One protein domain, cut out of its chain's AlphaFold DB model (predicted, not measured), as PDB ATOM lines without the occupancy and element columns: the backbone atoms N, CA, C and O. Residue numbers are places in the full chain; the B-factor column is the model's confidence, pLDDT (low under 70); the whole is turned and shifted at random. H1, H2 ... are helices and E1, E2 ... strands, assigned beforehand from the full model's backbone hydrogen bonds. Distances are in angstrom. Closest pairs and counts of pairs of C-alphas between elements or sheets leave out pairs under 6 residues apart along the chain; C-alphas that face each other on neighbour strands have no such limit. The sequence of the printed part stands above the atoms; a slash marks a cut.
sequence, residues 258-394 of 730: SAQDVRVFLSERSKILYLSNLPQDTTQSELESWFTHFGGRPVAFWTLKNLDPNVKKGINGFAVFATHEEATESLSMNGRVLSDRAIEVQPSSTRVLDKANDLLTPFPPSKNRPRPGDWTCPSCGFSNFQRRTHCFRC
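Overview. This is residues 258 to 394 of the 730 residues of an uncharacterized protein of Spathaspora passalidarum (strain NRRL Y-27907 / 11-Y1) (UniProt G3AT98). A strongly twisted sheet of four strands makes the core, with H2 and H3 on one face, the short H4 over the other, and H1 grazing it beside edge strand E4. Residues 356 to 394, with no named element, run past edge strand E2 and end in a small looped head, far from H1 along the longest axis. The printed part has 137 residues, with four named helices and four named strands in the order H1 E1 H2 E2 E3 H3 E4 H4; the sheet order is E2, E3, E1, E4, antiparallel throughout. The class is mixed, helices and strands, though under half of the residues are in named elements. The whole is compact, with a radius of gyration of the C-alphas of 15.9 A and spans of 52 by 36 by 29 A.

Arrangement. H1, residues 258 to 267, only grazes the sheet; its closest C-alphas with E4, residues 344 to 347, are Phe 265 and Pro 347, 6.0 A apart. E1, residues 272 to 278, is the antiparallel neighbour of E4, with N 274 and O 346 within hydrogen-bond range at 2.9 A. E3, residues 315 to 321, is E1's other antiparallel neighbour, with N 275 and O 317 at 2.8 A. E2, residues 298 to 304, forms a hairpin with E3, with N 318 and O 302 at 2.8 A. H2, residues 284 to 293, is on the sheet at a height of 6.2 A, only just over none of the strands, with 2 of its C-alphas on E3. E1, H2 and E2 form a split strand-helix-strand unit, two strands running the same way with E3 between them, and its crossover is right-handed. H3, residues 324 to 333, lies over E1 at a height of 8.0 A and runs along the strands, at 11 degrees to E1 on the local plane. E3, H3 and E4 form a second split unit, with E1 between its strands and a right-handed crossover. H2 and H3 are close but not clearly touching, the closest C-alphas being Phe 291 and Ser 330, 7.8 A apart. H4, residues 350 to 355, is on the opposite face from H2, at a height of 10.0 A and only just over E3 and E1, with 3 C-alphas on each. Every O i to N i+4 pair is within hydrogen-bond range in H1, H2 and H4, and 4 of 6 are in H3.

Along the chain. H1 begins at C-alpha 258, (15.126, -27.359, -96.428), and is 14.1 A long. E1 is 16.5 A, H2 14.1 A, E2 17.3 A, E3 20.0 A and H3 15.1 A long. E4 is 10.2 A and H4 8.5 A long, and H4 ends at C-alpha 355, (5.180, -27.668, -79.499).

Size, cuts and confidence. The two C-alphas farthest apart are those of Ala 259 and Arg 387, at 52.4 A. Residues 360 to 361 pair with 303 to 304 of E2, and 375 to 376 with 383 to 384, both antiparallel. The printed part has no cut, and no link between named elements is long. The mean pLDDT of the printed part is 88.2; residues 306 to 313 and 368 to 370 are under 70.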
ATOM      1  N   SER A 258      14.685 -28.721 -96.755       92.94
ATOM      2  CA  SER A 258      15.126 -27.359 -96.428       92.94
ATOM      3  C   SER A 258      14.431 -26.304 -97.294       92.94
ATOM      4  O   SER A 258      14.227 -25.176 -96.848       92.94
ATOM      5  N   ALA A 259      14.098 -26.637 -98.546       92.75
ATOM      6  CA  ALA A 259      13.471 -25.699 -99.471       92.75
ATOM      7  C   ALA A 259      12.012 -25.457 -99.085       92.75
ATOM      8  O   ALA A 259      11.539 -24.322 -99.138       92.75
ATOM      9  N   GLN A 260      11.306 -26.501 -98.645       92.12
ATOM     10  CA  GLN A 260       9.969 -26.371 -98.081       92.12
ATOM     11  C   GLN A 260       9.984 -25.595 -96.762       92.12
ATOM     12  O   GLN A 260       9.140 -24.719 -96.588       92.12
ATOM     13  N   ASP A 261      10.949 -25.846 -95.875       93.88
ATOM     14  CA  ASP A 261      11.083 -25.090 -94.626       93.88
ATOM     15  C   ASP A 261      11.310 -23.589 -94.892       93.88
ATOM     16  O   ASP A 261      10.607 -22.749 -94.328       93.88
ATOM     17  N   VAL A 262      12.198 -23.228 -95.828       93.81
ATOM     18  CA  VAL A 262      12.392 -21.826 -96.253       93.81
ATOM     19  C   VAL A 262      11.115 -21.233 -96.865       93.81
ATOM     20  O   VAL A 262      10.736 -20.116 -96.506       93.81
ATOM     21  N   ARG A 263      10.405 -21.965 -97.742       94.56
ATOM     22  CA  ARG A 263       9.124 -21.505 -98.319       94.56
ATOM     23  C   ARG A 263       8.088 -21.205 -97.235       94.56
ATOM     24  O   ARG A 263       7.467 -20.142 -97.273       94.56
ATOM     25  N   VAL A 264       7.925 -22.103 -96.261       94.56
ATOM     26  CA  VAL A 264       6.975 -21.924 -95.153       94.56
ATOM     27  C   VAL A 264       7.375 -20.726 -94.296       94.56
ATOM     28  O   VAL A 264       6.559 -19.825 -94.124       94.56
ATOM     29  N   PHE A 265       8.632 -20.653 -93.852       96.44
ATOM     30  CA  PHE A 265       9.165 -19.549 -93.049       96.44
ATOM     31  C   PHE A 265       8.913 -18.163 -93.666       96.44
ATOM     32  O   PHE A 265       8.473 -17.248 -92.963       96.44
ATOM     33  N   LEU A 266       9.150 -18.019 -94.976       96.19
ATOM     34  CA  LEU A 266       8.892 -16.784 -95.722       96.19
ATOM     35  C   LEU A 266       7.386 -16.498 -95.847       96.19
ATOM     36  O   LEU A 266       6.953 -15.370 -95.614       96.19
ATOM     37  N   SER A 267       6.576 -17.513 -96.167       96.19
ATOM     38  CA  SER A 267       5.120 -17.363 -96.331       96.19
ATOM     39  C   SER A 267       4.392 -16.996 -95.031       96.19
ATOM     40  O   SER A 267       3.501 -16.150 -95.043       96.19
ATOM     41  N   GLU A 268       4.812 -17.564 -93.897       95.19
ATOM     42  CA  GLU A 268       4.269 -17.271 -92.565       95.19
ATOM     43  C   GLU A 268       4.847 -15.983 -91.958       95.19
ATOM     44  O   GLU A 268       4.405 -15.554 -90.891       95.19
ATOM     45  N   ARG A 269       5.848 -15.368 -92.612       97.62
ATOM     46  CA  ARG A 269       6.654 -14.259 -92.077       97.62
ATOM     47  C   ARG A 269       7.154 -14.556 -90.658       97.62
ATOM     48  O   ARG A 269       7.034 -13.739 -89.740       97.62
ATOM     49  N   SER A 270       7.688 -15.764 -90.479       97.69
ATOM     50  CA  SER A 270       8.133 -16.255 -89.178       97.69
ATOM     51  C   SER A 270       9.297 -15.431 -88.624       97.69
ATOM     52  O   SER A 270      10.150 -14.929 -89.354       97.69
ATOM     53  N   LYS A 271       9.336 -15.307 -87.297       98.06
ATOM     54  CA  LYS A 271      10.373 -14.587 -86.544       98.06
ATOM     55  C   LYS A 271      11.257 -15.524 -85.723       98.06
ATOM     56  O   LYS A 271      11.978 -15.061 -84.841       98.06
ATOM     57  N   ILE A 272      11.129 -16.833 -85.938       97.62
ATOM     58  CA  ILE A 272      11.769 -17.871 -85.128       97.62
ATOM     59  C   ILE A 272      12.824 -18.572 -85.978       97.62
ATOM     60  O   ILE A 272      12.513 -19.071 -87.058       97.62
ATOM     61  N   LEU A 273      14.050 -18.642 -85.471       97.81
ATOM     62  CA  LEU A 273      15.105 -19.497 -86.008       97.81
ATOM     63  C   LEU A 273      15.394 -20.627 -85.024       97.81
ATOM     64  O   LEU A 273      15.393 -20.408 -83.811       97.81
ATOM     65  N   TYR A 274      15.667 -21.815 -85.551       96.69
ATOM     66  CA  TYR A 274      16.186 -22.943 -84.784       96.69
ATOM     67  C   TYR A 274      17.709 -22.993 -84.925       96.69
ATOM     68  O   TYR A 274      18.265 -22.710 -85.988       96.69
ATOM     69  N   LEU A 275      18.381 -23.317 -83.826       95.69
ATOM     70  CA  LEU A 275      19.829 -23.359 -83.690       95.69
ATOM     71  C   LEU A 275      20.226 -24.754 -83.236       95.69
ATOM     72  O   LEU A 275      19.761 -25.224 -82.195       95.69
ATOM     73  N   SER A 276      21.115 -25.397 -83.984       92.25
ATOM     74  CA  SER A 276      21.652 -26.708 -83.623       92.25
ATOM     75  C   SER A 276      23.179 -26.709 -83.588       92.25
ATOM     76  O   SER A 276      23.839 -25.825 -84.141       92.25
ATOM     77  N   ASN A 277      23.737 -27.692 -82.873       89.94
ATOM     78  CA  ASN A 277      25.175 -27.834 -82.609       89.94
ATOM     79  C   ASN A 277      25.802 -26.705 -81.752       89.94
ATOM     80  O   ASN A 277      26.994 -26.420 -81.867       89.94
ATOM     81  N   LEU A 278      25.040 -26.089 -80.844       91.62
ATOM     82  CA  LEU A 278      25.591 -25.121 -79.886       91.62
ATOM     83  C   LEU A 278      26.519 -25.820 -78.865       91.62
ATOM     84  O   LEU A 278      26.230 -26.948 -78.446       91.62
ATOM     85  N   PRO A 279      27.612 -25.179 -78.404       90.00
ATOM     86  CA  PRO A 279      28.385 -25.645 -77.250       90.00
ATOM     87  C   PRO A 279      27.503 -25.870 -76.010       90.00
ATOM     88  O   PRO A 279      26.563 -25.115 -75.767       90.00
ATOM     89  N   GLN A 280      27.798 -26.889 -75.199       86.06
ATOM     90  CA  GLN A 280      26.951 -27.257 -74.047       86.06
ATOM     91  C   GLN A 280      26.881 -26.190 -72.953       86.06
ATOM     92  O   GLN A 280      25.906 -26.110 -72.213       86.06
ATOM     93  N   ASP A 281      27.937 -25.393 -72.840       86.75
ATOM     94  CA  ASP A 281      28.093 -24.302 -71.890       86.75
ATOM     95  C   ASP A 281      27.662 -22.945 -72.477       86.75
ATOM     96  O   ASP A 281      27.917 -21.913 -71.854       86.75
ATOM     97  N   THR A 282      27.010 -22.936 -73.651       91.19
ATOM     98  CA  THR A 282      26.519 -21.718 -74.314       91.19
ATOM     99  C   THR A 282      25.613 -20.918 -73.392       91.19
ATOM    100  O   THR A 282      24.616 -21.420 -72.866       91.19
ATOM    101  N   THR A 283      25.929 -19.637 -73.244       91.31
ATOM    102  CA  THR A 283      25.131 -18.696 -72.460       91.31
ATOM    103  C   THR A 283      24.283 -17.785 -73.332       91.31
ATOM    104  O   THR A 283      24.597 -17.529 -74.495       91.31
ATOM    105  N   GLN A 284      23.243 -17.204 -72.730       91.06
ATOM    106  CA  GLN A 284      22.462 -16.148 -73.372       91.06
ATOM    107  C   GLN A 284      23.359 -14.967 -73.785       91.06
ATOM    108  O   GLN A 284      23.239 -14.472 -74.900       91.06
ATOM    109  N   SER A 285      24.304 -14.561 -72.927       90.31
ATOM    110  CA  SER A 285      25.233 -13.455 -73.214       90.31
ATOM    111  C   SER A 285      26.138 -13.731 -74.425       90.31
ATOM    112  O   SER A 285      26.456 -12.816 -75.184       90.31
ATOM    113  N   GLU A 286      26.568 -14.981 -74.618       94.44
ATOM    114  CA  GLU A 286      27.375 -15.375 -75.779       94.44
ATOM    115  C   GLU A 286      26.544 -15.403 -77.062       94.44
ATOM    116  O   GLU A 286      27.013 -14.894 -78.077       94.44
ATOM    117  N   LEU A 287      25.302 -15.899 -77.016       95.56
ATOM    118  CA  LEU A 287      24.375 -15.828 -78.150       95.56
ATOM    119  C   LEU A 287      24.041 -14.379 -78.527       95.56
ATOM    120  O   LEU A 287      24.144 -14.021 -79.698       95.56
ATOM    121  N   GLU A 288      23.712 -13.523 -77.555       94.19
ATOM    122  CA  GLU A 288      23.488 -12.085 -77.774       94.19
ATOM    123  C   GLU A 288      24.691 -11.428 -78.463       94.19
ATOM    124  O   GLU A 288      24.529 -10.720 -79.460       94.19
ATOM    125  N   SER A 289      25.906 -11.694 -77.969       94.44
ATOM    126  CA  SER A 289      27.142 -11.173 -78.560       94.44
ATOM    127  C   SER A 289      27.394 -11.724 -79.966       94.44
ATOM    128  O   SER A 289      27.850 -10.981 -80.834       94.44
ATOM    129  N   TRP A 290      27.110 -13.005 -80.200       96.12
ATOM    130  CA  TRP A 290      27.322 -13.684 -81.478       96.12
ATOM    131  C   TRP A 290      26.389 -13.160 -82.569       96.12
ATOM    132  O   TRP A 290      26.860 -12.743 -83.626       96.12
ATOM    133  N   PHE A 291      25.086 -13.080 -82.288       97.00
ATOM    134  CA  PHE A 291      24.126 -12.459 -83.199       97.00
ATOM    135  C   PHE A 291      24.473 -10.996 -83.468       97.00
ATOM    136  O   PHE A 291      24.601 -10.613 -84.630       97.00
ATOM    137  N   THR A 292      24.739 -10.206 -82.421       94.44
ATOM    138  CA  THR A 292      25.073  -8.780 -82.579       94.44
ATOM    139  C   THR A 292      26.327  -8.573 -83.438       94.44
ATOM    140  O   THR A 292      26.371  -7.636 -84.232       94.44
ATOM    141  N   HIS A 293      27.332  -9.449 -83.318       94.00
ATOM    142  CA  HIS A 293      28.558  -9.389 -84.121       94.00
ATOM    143  C   HIS A 293      28.296  -9.582 -85.624       94.00
ATOM    144  O   HIS A 293      28.932  -8.922 -86.442       94.00
ATOM    145  N   PHE A 294      27.335 -10.436 -85.987       91.56
ATOM    146  CA  PHE A 294      26.933 -10.687 -87.376       91.56
ATOM    147  C   PHE A 294      25.671  -9.911 -87.805       91.56
ATOM    148  O   PHE A 294      25.082 -10.219 -88.837       91.56
ATOM    149  N   GLY A 295      25.266  -8.885 -87.046       90.06
ATOM    150  CA  GLY A 295      24.163  -7.974 -87.380       90.06
ATOM    151  C   GLY A 295      22.770  -8.399 -86.893       90.06
ATOM    152  O   GLY A 295      21.879  -7.553 -86.826       90.06
ATOM    153  N   GLY A 296      22.589  -9.656 -86.484       93.69
ATOM    154  CA  GLY A 296      21.325 -10.164 -85.949       93.69
ATOM    155  C   GLY A 296      20.968  -9.570 -84.582       93.69
ATOM    156  O   GLY A 296      21.836  -9.298 -83.749       93.69
ATOM    157  N   ARG A 297      19.667  -9.381 -84.325       94.81
ATOM    158  CA  ARG A 297      19.140  -8.811 -83.068       94.81
ATOM    159  C   ARG A 297      17.956  -9.611 -82.493       94.81
ATOM    160  O   ARG A 297      16.822  -9.132 -82.523       94.81
ATOM    161  N   PRO A 298      18.180 -10.825 -81.961       95.88
ATOM    162  CA  PRO A 298      17.130 -11.562 -81.271       95.88
ATOM    163  C   PRO A 298      16.653 -10.828 -80.010       95.88
ATOM    164  O   PRO A 298      17.432 -10.181 -79.312       95.88
ATOM    165  N   VAL A 299      15.366 -10.971 -79.700       94.38
ATOM    166  CA  VAL A 299      14.713 -10.460 -78.486       94.38
ATOM    167  C   VAL A 299      14.598 -11.509 -77.378       94.38
ATOM    168  O   VAL A 299      14.420 -11.142 -76.219       94.38
ATOM    169  N   ALA A 300      14.686 -12.802 -77.711       93.50
ATOM    170  CA  ALA A 300      14.661 -13.899 -76.743       93.50
ATOM    171  C   ALA A 300      15.377 -15.151 -77.271       93.50
ATOM    172  O   ALA A 300      15.476 -15.362 -78.483       93.50
ATOM    173  N   PHE A 301      15.819 -16.000 -76.340       95.75
ATOM    174  CA  PHE A 301      16.478 -17.275 -76.614       95.75
ATOM    175  C   PHE A 301      15.934 -18.380 -75.710       95.75
ATOM    176  O   PHE A 301      15.729 -18.159 -74.516       95.75
ATOM    177  N   TRP A 302      15.791 -19.583 -76.261       93.62
ATOM    178  CA  TRP A 302      15.333 -20.769 -75.534       93.62
ATOM    179  C   TRP A 302      16.211 -21.969 -75.873       93.62
ATOM    180  O   TRP A 302      16.481 -22.197 -77.044       93.62
ATOM    181  N   THR A 303      16.639 -22.749 -74.885       92.44
ATOM    182  CA  THR A 303      17.339 -24.027 -75.082       92.44
ATOM    183  C   THR A 303      16.423 -25.184 -74.713       92.44
ATOM    184  O   THR A 303      15.582 -25.058 -73.817       92.44
ATOM    185  N   LEU A 304      16.605 -26.331 -75.360       87.62
ATOM    186  CA  LEU A 304      15.948 -27.563 -74.929       87.62
ATOM    187  C   LEU A 304      16.549 -28.040 -73.598       87.62
ATOM    188  O   LEU A 304      17.763 -27.952 -73.391       87.62
ATOM    189  N   LYS A 305      15.700 -28.549 -72.697       79.94
ATOM    190  CA  LYS A 305      16.108 -29.206 -71.448       79.94
ATOM    191  C   LYS A 305      17.051 -30.358 -71.785       79.94
ATOM    192  O   LYS A 305      16.632 -31.329 -72.411       79.94
ATOM    193  N   ASN A 306      18.307 -30.272 -71.351       67.69
ATOM    194  CA  ASN A 306      19.208 -31.413 -71.460       67.69
ATOM    195  C   ASN A 306      18.781 -32.482 -70.443       67.69
ATOM    196  O   ASN A 306      18.924 -32.282 -69.237       67.69
ATOM    197  N   LEU A 307      18.229 -33.588 -70.944       55.72
ATOM    198  CA  LEU A 307      17.714 -34.685 -70.128       55.72
ATOM    199  C   LEU A 307      18.816 -35.648 -69.646       55.72
ATOM    200  O   LEU A 307      18.588 -36.357 -68.671       55.72
ATOM    201  N   ASP A 308      20.012 -35.637 -70.257       57.38
ATOM    202  CA  ASP A 308      21.167 -36.416 -69.788       57.38
ATOM    203  C   ASP A 308      22.429 -35.534 -69.642       57.38
ATOM    204  O   ASP A 308      23.094 -35.203 -70.633       57.38
ATOM    205  N   PRO A 309      22.815 -35.154 -68.407       54.75
ATOM    206  CA  PRO A 309      23.994 -34.326 -68.166       54.75
ATOM    207  C   PRO A 309      25.331 -35.041 -68.441       54.75
ATOM    208  O   PRO A 309      26.368 -34.380 -68.414       54.75
ATOM    209  N   ASN A 310      25.344 -36.355 -68.695       50.62
ATOM    210  CA  ASN A 310      26.574 -37.117 -68.942       50.62
ATOM    211  C   ASN A 310      26.984 -37.140 -70.424       50.62
ATOM    212  O   ASN A 310      28.146 -37.398 -70.746       50.62
ATOM    213  N   VAL A 311      26.054 -36.860 -71.342       57.66
ATOM    214  CA  VAL A 311      26.309 -36.899 -72.787       57.66
ATOM    215  C   VAL A 311      26.915 -35.571 -73.243       57.66
ATOM    216  O   VAL A 311      26.237 -34.548 -73.259       57.66
ATOM    217  N   LYS A 312      28.179 -35.574 -73.694       56.84
ATOM    218  CA  LYS A 312      28.902 -34.385 -74.209       56.84
ATOM    219  C   LYS A 312      28.479 -33.930 -75.628       56.84
ATOM    220  O   LYS A 312      29.311 -33.485 -76.423       56.84
ATOM    221  N   LYS A 313      27.198 -34.059 -75.989       67.44
ATOM    222  CA  LYS A 313      26.660 -33.639 -77.301       67.44
ATOM    223  C   LYS A 313      26.235 -32.168 -77.258       67.44
ATOM    224  O   LYS A 313      25.781 -31.690 -76.223       67.44
ATOM    225  N   GLY A 314      26.401 -31.446 -78.369       77.25
ATOM    226  CA  GLY A 314      25.978 -30.043 -78.465       77.25
ATOM    227  C   GLY A 314      24.484 -29.876 -78.169       77.25
ATOM    228  O   GLY A 314      23.703 -30.797 -78.414       77.25
ATOM    229  N   ILE A 315      24.105 -28.719 -77.629       88.06
ATOM    230  CA  ILE A 315      22.709 -28.388 -77.326       88.06
ATOM    231  C   ILE A 315      22.041 -27.705 -78.523       88.06
ATOM    232  O   ILE A 315      22.705 -27.182 -79.420       88.06
ATOM    233  N   ASN A 316      20.711 -27.708 -78.517       91.31
ATOM    234  CA  ASN A 316      19.884 -27.061 -79.528       91.31
ATOM    235  C   ASN A 316      18.957 -26.038 -78.858       91.31
ATOM    236  O   ASN A 316      18.596 -26.180 -77.685       91.31
ATOM    237  N   GLY A 317      18.536 -25.031 -79.613       93.25
ATOM    238  CA  GLY A 317      17.667 -23.980 -79.110       93.25
ATOM    239  C   GLY A 317      17.003 -23.156 -80.203       93.25
ATOM    240  O   GLY A 317      17.051 -23.489 -81.381       93.25
ATOM    241  N   PHE A 318      16.387 -22.057 -79.793       96.75
ATOM    242  CA  PHE A 318      15.655 -21.132 -80.642       96.75
ATOM    243  C   PHE A 318      16.116 -19.699 -80.386       96.75
ATOM    244  O   PHE A 318      16.370 -19.320 -79.240       96.75
ATOM    245  N   ALA A 319      16.156 -18.898 -81.449       97.56
ATOM    246  CA  ALA A 319      16.284 -17.447 -81.394       97.56
ATOM    247  C   ALA A 319      14.999 -16.805 -81.935       97.56
ATOM    248  O   ALA A 319      14.514 -17.164 -83.008       97.56
ATOM    249  N   VAL A 320      14.447 -15.857 -81.179       97.38
ATOM    250  CA  VAL A 320      13.212 -15.133 -81.509       97.38
ATOM    251  C   VAL A 320      13.567 -13.695 -81.858       97.38
ATOM    252  O   VAL A 320      14.281 -13.056 -81.093       97.38
ATOM    253  N   PHE A 321      13.056 -13.165 -82.966       98.00
ATOM    254  CA  PHE A 321      13.336 -11.807 -83.452       98.00
ATOM    255  C   PHE A 321      12.126 -10.872 -83.322       98.00
ATOM    256  O   PHE A 321      10.981 -11.316 -83.206       98.00
ATOM    257  N   ALA A 322      12.366  -9.556 -83.351       96.00
ATOM    258  CA  ALA A 322      11.287  -8.566 -83.340       96.00
ATOM    259  C   ALA A 322      10.538  -8.529 -84.686       96.00
ATOM    260  O   ALA A 322       9.305  -8.410 -84.713       96.00
ATOM    261  N   THR A 323      11.265  -8.683 -85.794       97.62
ATOM    262  CA  THR A 323      10.742  -8.684 -87.169       97.62
ATOM    263  C   THR A 323      11.069  -9.981 -87.918       97.62
ATOM    264  O   THR A 323      11.894 -10.783 -87.482       97.62
ATOM    265  N   HIS A 324      10.381 -10.209 -89.042       97.94
ATOM    266  CA  HIS A 324      10.683 -11.325 -89.946       97.94
ATOM    267  C   HIS A 324      11.951 -11.042 -90.759       97.94
ATOM    268  O   HIS A 324      12.730 -11.941 -91.059       97.94
ATOM    269  N   GLU A 325      12.160  -9.772 -91.085       97.69
ATOM    270  CA  GLU A 325      13.286  -9.253 -91.846       97.69
ATOM    271  C   GLU A 325      14.611  -9.549 -91.121       97.69
ATOM    272  O   GLU A 325      15.471 -10.213 -91.692       97.69
ATOM    273  N   GLU A 326      14.727  -9.208 -89.831       97.50
ATOM    274  CA  GLU A 326      15.915  -9.529 -89.014       97.50
ATOM    275  C   GLU A 326      16.170 -11.043 -88.901       97.50
ATOM    276  O   GLU A 326      17.323 -11.484 -88.916       97.50
ATOM    277  N   ALA A 327      15.110 -11.856 -88.799       97.88
ATOM    278  CA  ALA A 327      15.227 -13.315 -88.777       97.88
ATOM    279  C   ALA A 327      15.707 -13.861 -90.135       97.88
ATOM    280  O   ALA A 327      16.551 -14.752 -90.184       97.88
ATOM    281  N   THR A 328      15.210 -13.297 -91.238       97.44
ATOM    282  CA  THR A 328      15.583 -13.681 -92.607       97.44
ATOM    283  C   THR A 328      17.036 -13.324 -92.905       97.44
ATOM    284  O   THR A 328      17.782 -14.167 -93.399       97.44
ATOM    285  N   GLU A 329      17.478 -12.118 -92.543       96.69
ATOM    286  CA  GLU A 329      18.884 -11.707 -92.652       96.69
ATOM    287  C   GLU A 329      19.799 -12.616 -91.817       96.69
ATOM    288  O   GLU A 329      20.867 -13.033 -92.277       96.69
ATOM    289  N   SER A 330      19.350 -13.011 -90.622       97.50
ATOM    290  CA  SER A 330      20.110 -13.877 -89.712       97.50
ATOM    291  C   SER A 330      20.256 -15.330 -90.195       97.50
ATOM    292  O   SER A 330      21.164 -16.018 -89.733       97.50
ATOM    293  N   LEU A 331      19.474 -15.803 -91.179       95.38
ATOM    294  CA  LEU A 331      19.727 -17.101 -91.840       95.38
ATOM    295  C   LEU A 331      21.104 -17.142 -92.529       95.38
ATOM    296  O   LEU A 331      21.720 -18.204 -92.630       95.38
ATOM    297  N   SER A 332      21.638 -15.988 -92.950       93.62
ATOM    298  CA  SER A 332      22.984 -15.885 -93.536       93.62
ATOM    299  C   SER A 332      24.114 -16.272 -92.567       93.62
ATOM    300  O   SER A 332      25.236 -16.546 -93.009       93.62
ATOM    301  N   MET A 333      23.819 -16.343 -91.261       94.00
ATOM    302  CA  MET A 333      24.743 -16.777 -90.213       94.00
ATOM    303  C   MET A 333      24.946 -18.298 -90.152       94.00
ATOM    304  O   MET A 333      25.782 -18.754 -89.374       94.00
ATOM    305  N   ASN A 334      24.235 -19.094 -90.959       95.06
ATOM    306  CA  ASN A 334      24.447 -20.538 -91.020       95.06
ATOM    307  C   ASN A 334      25.934 -20.877 -91.282       95.06
ATOM    308  O   ASN A 334      26.569 -20.334 -92.195       95.06
ATOM    309  N   GLY A 335      26.511 -21.732 -90.437       93.19
ATOM    310  CA  GLY A 335      27.927 -22.102 -90.451       93.19
ATOM    311  C   GLY A 335      28.902 -21.072 -89.870       93.19
ATOM    312  O   GLY A 335      30.108 -21.254 -90.020       93.19
ATOM    313  N   ARG A 336      28.438 -20.001 -89.209       93.19
ATOM    314  CA  ARG A 336      29.304 -19.135 -88.382       93.19
ATOM    315  C   ARG A 336      29.657 -19.825 -87.057       93.19
ATOM    316  O   ARG A 336      28.874 -20.621 -86.543       93.19
ATOM    317  N   VAL A 337      30.814 -19.494 -86.478       91.88
ATOM    318  CA  VAL A 337      31.286 -20.109 -85.223       91.88
ATOM    319  C   VAL A 337      30.730 -19.453 -83.985       91.88
ATOM    320  O   VAL A 337      30.845 -18.238 -83.837       91.88
ATOM    321  N   LEU A 338      30.286 -20.284 -83.046       92.06
ATOM    322  CA  LEU A 338      30.238 -19.953 -81.630       92.06
ATOM    323  C   LEU A 338      31.251 -20.827 -80.873       92.06
ATOM    324  O   LEU A 338      31.177 -22.053 -80.919       92.06
ATOM    325  N   SER A 339      32.203 -20.184 -80.191       86.94
ATOM    326  CA  SER A 339      33.354 -20.823 -79.529       86.94
ATOM    327  C   SER A 339      34.218 -21.673 -80.476       86.94
ATOM    328  O   SER A 339      35.105 -21.125 -81.121       86.94
ATOM    329  N   ASP A 340      33.978 -22.981 -80.550       83.38
ATOM    330  CA  ASP A 340      34.714 -23.980 -81.338       83.38
ATOM    331  C   ASP A 340      33.820 -24.717 -82.360       83.38
ATOM    332  O   ASP A 340      34.276 -25.627 -83.056       83.38
ATOM    333  N   ARG A 341      32.535 -24.343 -82.458       87.25
ATOM    334  CA  ARG A 341      31.529 -25.038 -83.274       87.25
ATOM    335  C   ARG A 341      30.931 -24.137 -84.341       87.25
ATOM    336  O   ARG A 341      30.432 -23.057 -84.036       87.25
ATOM    337  N   ALA A 342      30.902 -24.633 -85.577       91.38
ATOM    338  CA  ALA A 342      30.046 -24.089 -86.623       91.38
ATOM    339  C   ALA A 342      28.576 -24.360 -86.259       91.38
ATOM    340  O   ALA A 342      28.172 -25.517 -86.089       91.38
ATOM    341  N   ILE A 343      27.800 -23.288 -86.103       93.69
ATOM    342  CA  ILE A 343      26.393 -23.348 -85.704       93.69
ATOM    343  C   ILE A 343      25.522 -23.473 -86.942       93.69
ATOM    344  O   ILE A 343      25.654 -22.703 -87.897       93.69
ATOM    345  N   GLU A 344      24.607 -24.433 -86.906       94.50
ATOM    346  CA  GLU A 344      23.592 -24.577 -87.934       94.50
ATOM    347  C   GLU A 344      22.394 -23.689 -87.585       94.50
ATOM    348  O   GLU A 344      21.815 -23.803 -86.499       94.50
ATOM    349  N   VAL A 345      22.043 -22.786 -88.503       96.31
ATOM    350  CA  VAL A 345      20.948 -21.819 -88.341       96.31
ATOM    351  C   VAL A 345      19.854 -22.159 -89.341       96.31
ATOM    352  O   VAL A 345      20.065 -22.066 -90.550       96.31
ATOM    353  N   GLN A 346      18.690 -22.561 -88.835       96.06
ATOM    354  CA  GLN A 346      17.579 -23.064 -89.640       96.06
ATOM    355  C   GLN A 346      16.334 -22.171 -89.510       96.06
ATOM    356  O   GLN A 346      16.087 -21.608 -88.435       96.06
ATOM    357  N   PRO A 347      15.503 -22.073 -90.564       96.75
ATOM    358  CA  PRO A 347      14.167 -21.503 -90.450       96.75
ATOM    359  C   PRO A 347      13.328 -22.290 -89.433       96.75
ATOM    360  O   PRO A 347      13.392 -23.515 -89.389       96.75
ATOM    361  N   SER A 348      12.518 -21.605 -88.627       95.69
ATOM    362  CA  SER A 348      11.568 -22.246 -87.709       95.69
ATOM    363  C   SER A 348      10.251 -21.459 -87.640       95.69
ATOM    364  O   SER A 348      10.066 -20.491 -88.377       95.69
ATOM    365  N   SER A 349       9.295 -21.853 -86.798       93.62
ATOM    366  CA  SER A 349       8.014 -21.146 -86.630       93.62
ATOM    367  C   SER A 349       7.538 -21.154 -85.191       93.62
ATOM    368  O   SER A 349       7.971 -21.964 -84.371       93.62
ATOM    369  N   THR A 350       6.586 -20.267 -84.899       91.81
ATOM    370  CA  THR A 350       5.861 -20.255 -83.626       91.81
ATOM    371  C   THR A 350       5.228 -21.622 -83.351       91.81
ATOM    372  O   THR A 350       5.352 -22.121 -82.246       91.81
ATOM    373  N   ARG A 351       4.686 -22.304 -84.377       91.50
ATOM    374  CA  ARG A 351       4.090 -23.648 -84.242       91.50
ATOM    375  C   ARG A 351       5.091 -24.692 -83.721       91.50
ATOM    376  O   ARG A 351       4.717 -25.538 -82.914       91.50
ATOM    377  N   VAL A 352       6.352 -24.634 -84.160       90.25
ATOM    378  CA  VAL A 352       7.421 -25.533 -83.679       90.25
ATOM    379  C   VAL A 352       7.874 -25.146 -82.267       90.25
ATOM    380  O   VAL A 352       8.058 -26.023 -81.425       90.25
ATOM    381  N   LEU A 353       8.001 -23.846 -81.982       90.75
ATOM    382  CA  LEU A 353       8.363 -23.345 -80.651       90.75
ATOM    383  C   LEU A 353       7.303 -23.696 -79.590       90.75
ATOM    384  O   LEU A 353       7.655 -24.166 -78.511       90.75
ATOM    385  N   ASP A 354       6.019 -23.534 -79.920       89.56
ATOM    386  CA  ASP A 354       4.883 -23.843 -79.046       89.56
ATOM    387  C   ASP A 354       4.821 -25.345 -78.724       89.56
ATOM    388  O   ASP A 354       4.635 -25.727 -77.571       89.56
ATOM    389  N   LYS A 355       5.060 -26.215 -79.717       89.38
ATOM    390  CA  LYS A 355       5.180 -27.668 -79.499       89.38
ATOM    391  C   LYS A 355       6.364 -28.047 -78.611       89.38
ATOM    392  O   LYS A 355       6.297 -29.045 -77.900       89.38
ATOM    393  N   ALA A 356       7.441 -27.269 -78.650       87.69
ATOM    394  CA  ALA A 356       8.610 -27.482 -77.809       87.69
ATOM    395  C   ALA A 356       8.442 -26.935 -76.380       87.69
ATOM    396  O   ALA A 356       9.302 -27.222 -75.549       87.69
ATOM    397  N   ASN A 357       7.380 -26.168 -76.080       88.69
ATOM    398  CA  ASN A 357       7.226 -25.367 -74.857       88.69
ATOM    399  C   ASN A 357       7.551 -26.128 -73.558       88.69
ATOM    400  O   ASN A 357       8.327 -25.644 -72.733       88.69
ATOM    401  N   ASP A 358       7.039 -27.349 -73.404       87.25
ATOM    402  CA  ASP A 358       7.240 -28.160 -72.194       87.25
ATOM    403  C   ASP A 358       8.693 -28.639 -72.024       87.25
ATOM    404  O   ASP A 358       9.125 -28.985 -70.919       87.25
ATOM    405  N   LEU A 359       9.477 -28.610 -73.102       88.19
ATOM    406  CA  LEU A 359      10.903 -28.921 -73.149       88.19
ATOM    407  C   LEU A 359      11.789 -27.667 -73.131       88.19
ATOM    408  O   LEU A 359      13.008 -27.811 -73.042       88.19
ATOM    409  N   LEU A 360      11.232 -26.452 -73.192       89.56
ATOM    410  CA  LEU A 360      12.027 -25.223 -73.186       89.56
ATOM    411  C   LEU A 360      12.568 -24.893 -71.790       89.56
ATOM    412  O   LEU A 360      11.927 -25.087 -70.754       89.56
ATOM    413  N   THR A 361      13.763 -24.316 -71.787       89.19
ATOM    414  CA  THR A 361      14.389 -23.619 -70.658       89.19
ATOM    415  C   THR A 361      15.106 -22.372 -71.175       89.19
ATOM    416  O   THR A 361      15.546 -22.357 -72.325       89.19
ATOM    417  N   PRO A 362      15.246 -21.302 -70.377       89.12
ATOM    418  CA  PRO A 362      16.111 -20.188 -70.750       89.12
ATOM    419  C   PRO A 362      17.578 -20.645 -70.764       89.12
ATOM    420  O   PRO A 362      17.986 -21.463 -69.935       89.12
ATOM    421  N   PHE A 363      18.389 -20.092 -71.669       89.94
ATOM    422  CA  PHE A 363      19.841 -20.289 -71.615       89.94
ATOM    423  C   PHE A 363      20.414 -19.734 -70.296       89.94
ATOM    424  O   PHE A 363      19.906 -18.737 -69.771       89.94
ATOM    425  N   PRO A 364      21.498 -20.319 -69.750       85.62
ATOM    426  CA  PRO A 364      22.158 -19.755 -68.578       85.62
ATOM    427  C   PRO A 364      22.667 -18.337 -68.900       85.62
ATOM    428  O   PRO A 364      23.256 -18.123 -69.962       85.62
ATOM    429  N   PRO A 365      22.496 -17.342 -68.008       78.06
ATOM    430  CA  PRO A 365      22.862 -15.958 -68.316       78.06
ATOM    431  C   PRO A 365      24.382 -15.750 -68.440       78.06
ATOM    432  O   PRO A 365      24.823 -14.834 -69.132       78.06
ATOM    433  N   SER A 366      25.191 -16.586 -67.780       77.56
ATOM    434  CA  SER A 366      26.659 -16.530 -67.811       77.56
ATOM    435  C   SER A 366      27.292 -17.865 -67.408       77.56
ATOM    436  O   SER A 366      26.702 -18.589 -66.607       77.56
ATOM    437  N   LYS A 367      28.526 -18.139 -67.864       74.50
ATOM    438  CA  LYS A 367      29.262 -19.396 -67.594       74.50
ATOM    439  C   LYS A 367      29.603 -19.601 -66.121       74.50
ATOM    440  O   LYS A 367      29.756 -20.726 -65.654       74.50
ATOM    441  N   ASN A 368      29.685 -18.509 -65.367       69.88
ATOM    442  CA  ASN A 368      29.805 -18.575 -63.921       69.88
ATOM    443  C   ASN A 368      28.483 -19.079 -63.338       69.88
ATOM    444  O   ASN A 368      27.501 -18.332 -63.309       69.88
ATOM    445  N   ARG A 369      28.474 -20.317 -62.826       64.19
ATOM    446  CA  ARG A 369      27.395 -20.789 -61.950       64.19
ATOM    447  C   ARG A 369      27.236 -19.758 -60.820       64.19
ATOM    448  O   ARG A 369      28.247 -19.451 -60.181       64.19
ATOM    449  N   PRO A 370      26.031 -19.202 -60.584       65.81
ATOM    450  CA  PRO A 370      25.819 -18.244 -59.505       65.81
ATOM    451  C   PRO A 370      26.359 -18.823 -58.197       65.81
ATOM    452  O   PRO A 370      26.067 -19.978 -57.866       65.81
ATOM    453  N   ARG A 371      27.188 -18.064 -57.469       73.81
ATOM    454  CA  ARG A 371      27.636 -18.521 -56.146       73.81
ATOM    455  C   ARG A 371      26.418 -18.587 -55.220       73.81
ATOM    456  O   ARG A 371      25.471 -17.840 -55.450       73.81
ATOM    457  N   PRO A 372      26.408 -19.442 -54.183       75.12
ATOM    458  CA  PRO A 372      25.286 -19.515 -53.252       75.12
ATOM    459  C   PRO A 372      24.853 -18.123 -52.759       75.12
ATOM    460  O   PRO A 372      25.631 -17.407 -52.134       75.12
ATOM    461  N   GLY A 373      23.618 -17.735 -53.092       78.44
ATOM    462  CA  GLY A 373      23.031 -16.428 -52.784       78.44
ATOM    463  C   GLY A 373      23.177 -15.335 -53.855       78.44
ATOM    464  O   GLY A 373      22.516 -14.306 -53.728       78.44
ATOM    465  N   ASP A 374      23.982 -15.517 -54.907       87.00
ATOM    466  CA  ASP A 374      23.898 -14.691 -56.121       87.00
ATOM    467  C   ASP A 374      22.502 -14.887 -56.758       87.00
ATOM    468  O   ASP A 374      21.988 -16.006 -56.804       87.00
ATOM    469  N   TRP A 375      21.869 -13.809 -57.234       84.62
ATOM    470  CA  TRP A 375      20.456 -13.803 -57.636       84.62
ATOM    471  C   TRP A 375      20.211 -13.086 -58.968       84.62
ATOM    472  O   TRP A 375      20.716 -11.987 -59.230       84.62
ATOM    473  N   THR A 376      19.384 -13.690 -59.818       83.50
ATOM    474  CA  THR A 376      18.970 -13.114 -61.103       83.50
ATOM    475  C   THR A 376      17.812 -12.146 -60.889       83.50
ATOM    476  O   THR A 376      16.838 -12.464 -60.214       83.50
ATOM    477  N   CYS A 377      17.895 -10.944 -61.457       83.25
ATOM    478  CA  CYS A 377      16.810  -9.975 -61.355       83.25
ATOM    479  C   CYS A 377      15.600 -10.403 -62.209       83.25
ATOM    480  O   CYS A 377      15.735 -10.432 -63.434       83.25
ATOM    481  N   PRO A 378      14.405 -10.629 -61.627       79.00
ATOM    482  CA  PRO A 378      13.232 -11.070 -62.388       79.00
ATOM    483  C   PRO A 378      12.672  -9.977 -63.312       79.00
ATOM    484  O   PRO A 378      11.973 -10.283 -64.266       79.00
ATOM    485  N   SER A 379      13.002  -8.703 -63.071       77.38
ATOM    486  CA  SER A 379      12.566  -7.582 -63.914       77.38
ATOM    487  C   SER A 379      13.413  -7.376 -65.177       77.38
ATOM    488  O   SER A 379      12.944  -6.699 -66.087       77.38
ATOM    489  N   CYS A 380      14.657  -7.872 -65.241       73.25
ATOM    490  CA  CYS A 380      15.550  -7.578 -66.379       73.25
ATOM    491  C   CYS A 380      16.606  -8.654 -66.703       73.25
ATOM    492  O   CYS A 380      17.551  -8.371 -67.441       73.25
ATOM    493  N   GLY A 381      16.527  -9.841 -66.095       71.44
ATOM    494  CA  GLY A 381      17.465 -10.953 -66.305       71.44
ATOM    495  C   GLY A 381      18.894 -10.735 -65.781       71.44
ATOM    496  O   GLY A 381      19.710 -11.650 -65.821       71.44
ATOM    497  N   PHE A 382      19.239  -9.549 -65.268       78.88
ATOM    498  CA  PHE A 382      20.615  -9.253 -64.861       78.88
ATOM    499  C   PHE A 382      21.014 -10.012 -63.585       78.88
ATOM    500  O   PHE A 382      20.368  -9.850 -62.547       78.88
ATOM    501  N   SER A 383      22.101 -10.787 -63.648       82.94
ATOM    502  CA  SER A 383      22.668 -11.539 -62.516       82.94
ATOM    503  C   SER A 383      23.381 -10.623 -61.512       82.94
ATOM    504  O   SER A 383      24.212  -9.792 -61.883       82.94
ATOM    505  N   ASN A 384      23.058 -10.751 -60.224       82.31
ATOM    506  CA  ASN A 384      23.569  -9.903 -59.149       82.31
ATOM    507  C   ASN A 384      24.305 -10.736 -58.102       82.31
ATOM    508  O   ASN A 384      23.812 -11.766 -57.657       82.31
ATOM    509  N   PHE A 385      25.453 -10.242 -57.635       88.44
ATOM    510  CA  PHE A 385      26.149 -10.877 -56.515       88.44
ATOM    511  C   PHE A 385      25.321 -10.823 -55.225       88.44
ATOM    512  O   PHE A 385      24.723  -9.782 -54.957       88.44
ATOM    513  N   GLN A 386      25.396 -11.852 -54.376       87.00
ATOM    514  CA  GLN A 386      24.639 -12.005 -53.118       87.00
ATOM    515  C   GLN A 386      24.552 -10.732 -52.264       87.00
ATOM    516  O   GLN A 386      23.498 -10.368 -51.753       87.00
ATOM    517  N   ARG A 387      25.662  -9.995 -52.156       88.00
ATOM    518  CA  ARG A 387      25.760  -8.724 -51.413       88.00
ATOM    519  C   ARG A 387      24.913  -7.564 -51.969       88.00
ATOM    520  O   ARG A 387      24.954  -6.465 -51.420       88.00
ATOM    521  N   ARG A 388      24.240  -7.734 -53.110       88.94
ATOM    522  CA  ARG A 388      23.388  -6.719 -53.742       88.94
ATOM    523  C   ARG A 388      21.967  -6.849 -53.211       88.94
ATOM    524  O   ARG A 388      21.278  -7.802 -53.534       88.94
ATOM    525  N   THR A 389      21.500  -5.837 -52.487       92.25
ATOM    526  CA  THR A 389      20.093  -5.730 -52.062       92.25
ATOM    527  C   THR A 389      19.160  -5.214 -53.161       92.25
ATOM    528  O   THR A 389      17.948  -5.257 -52.996       92.25
ATOM    529  N   HIS A 390      19.714  -4.724 -54.274       90.44
ATOM    530  CA  HIS A 390      18.988  -4.201 -55.433       90.44
ATOM    531  C   HIS A 390      19.757  -4.533 -56.717       90.44
ATOM    532  O   HIS A 390      20.992  -4.601 -56.704       90.44
ATOM    533  N   CYS A 391      19.037  -4.710 -57.825       86.19
ATOM    534  CA  CYS A 391      19.611  -5.074 -59.111       86.19
ATOM    535  C   CYS A 391      20.593  -4.000 -59.588       86.19
ATOM    536  O   CYS A 391      20.283  -2.809 -59.583       86.19
ATOM    537  N   PHE A 392      21.770  -4.408 -60.054       88.38
ATOM    538  CA  PHE A 392      22.774  -3.469 -60.543       88.38
ATOM    539  C   PHE A 392      22.353  -2.738 -61.832       88.38
ATOM    540  O   PHE A 392      22.795  -1.612 -62.044       88.38
ATOM    541  N   ARG A 393      21.497  -3.352 -62.665       79.56
ATOM    542  CA  ARG A 393      21.046  -2.793 -63.953       79.56
ATOM    543  C   ARG A 393      19.789  -1.922 -63.844       79.56
ATOM    544  O   ARG A 393      19.759  -0.859 -64.448       79.56
ATOM    545  N   CYS A 394      18.771  -2.361 -63.098       83.38
ATOM    546  CA  CYS A 394      17.464  -1.681 -63.018       83.38
ATOM    547  C   CYS A 394      17.010  -1.318 -61.592       83.38
ATOM    548  O   CYS A 394      15.885  -0.869 -61.403       83.38
TER     549      CYS A 394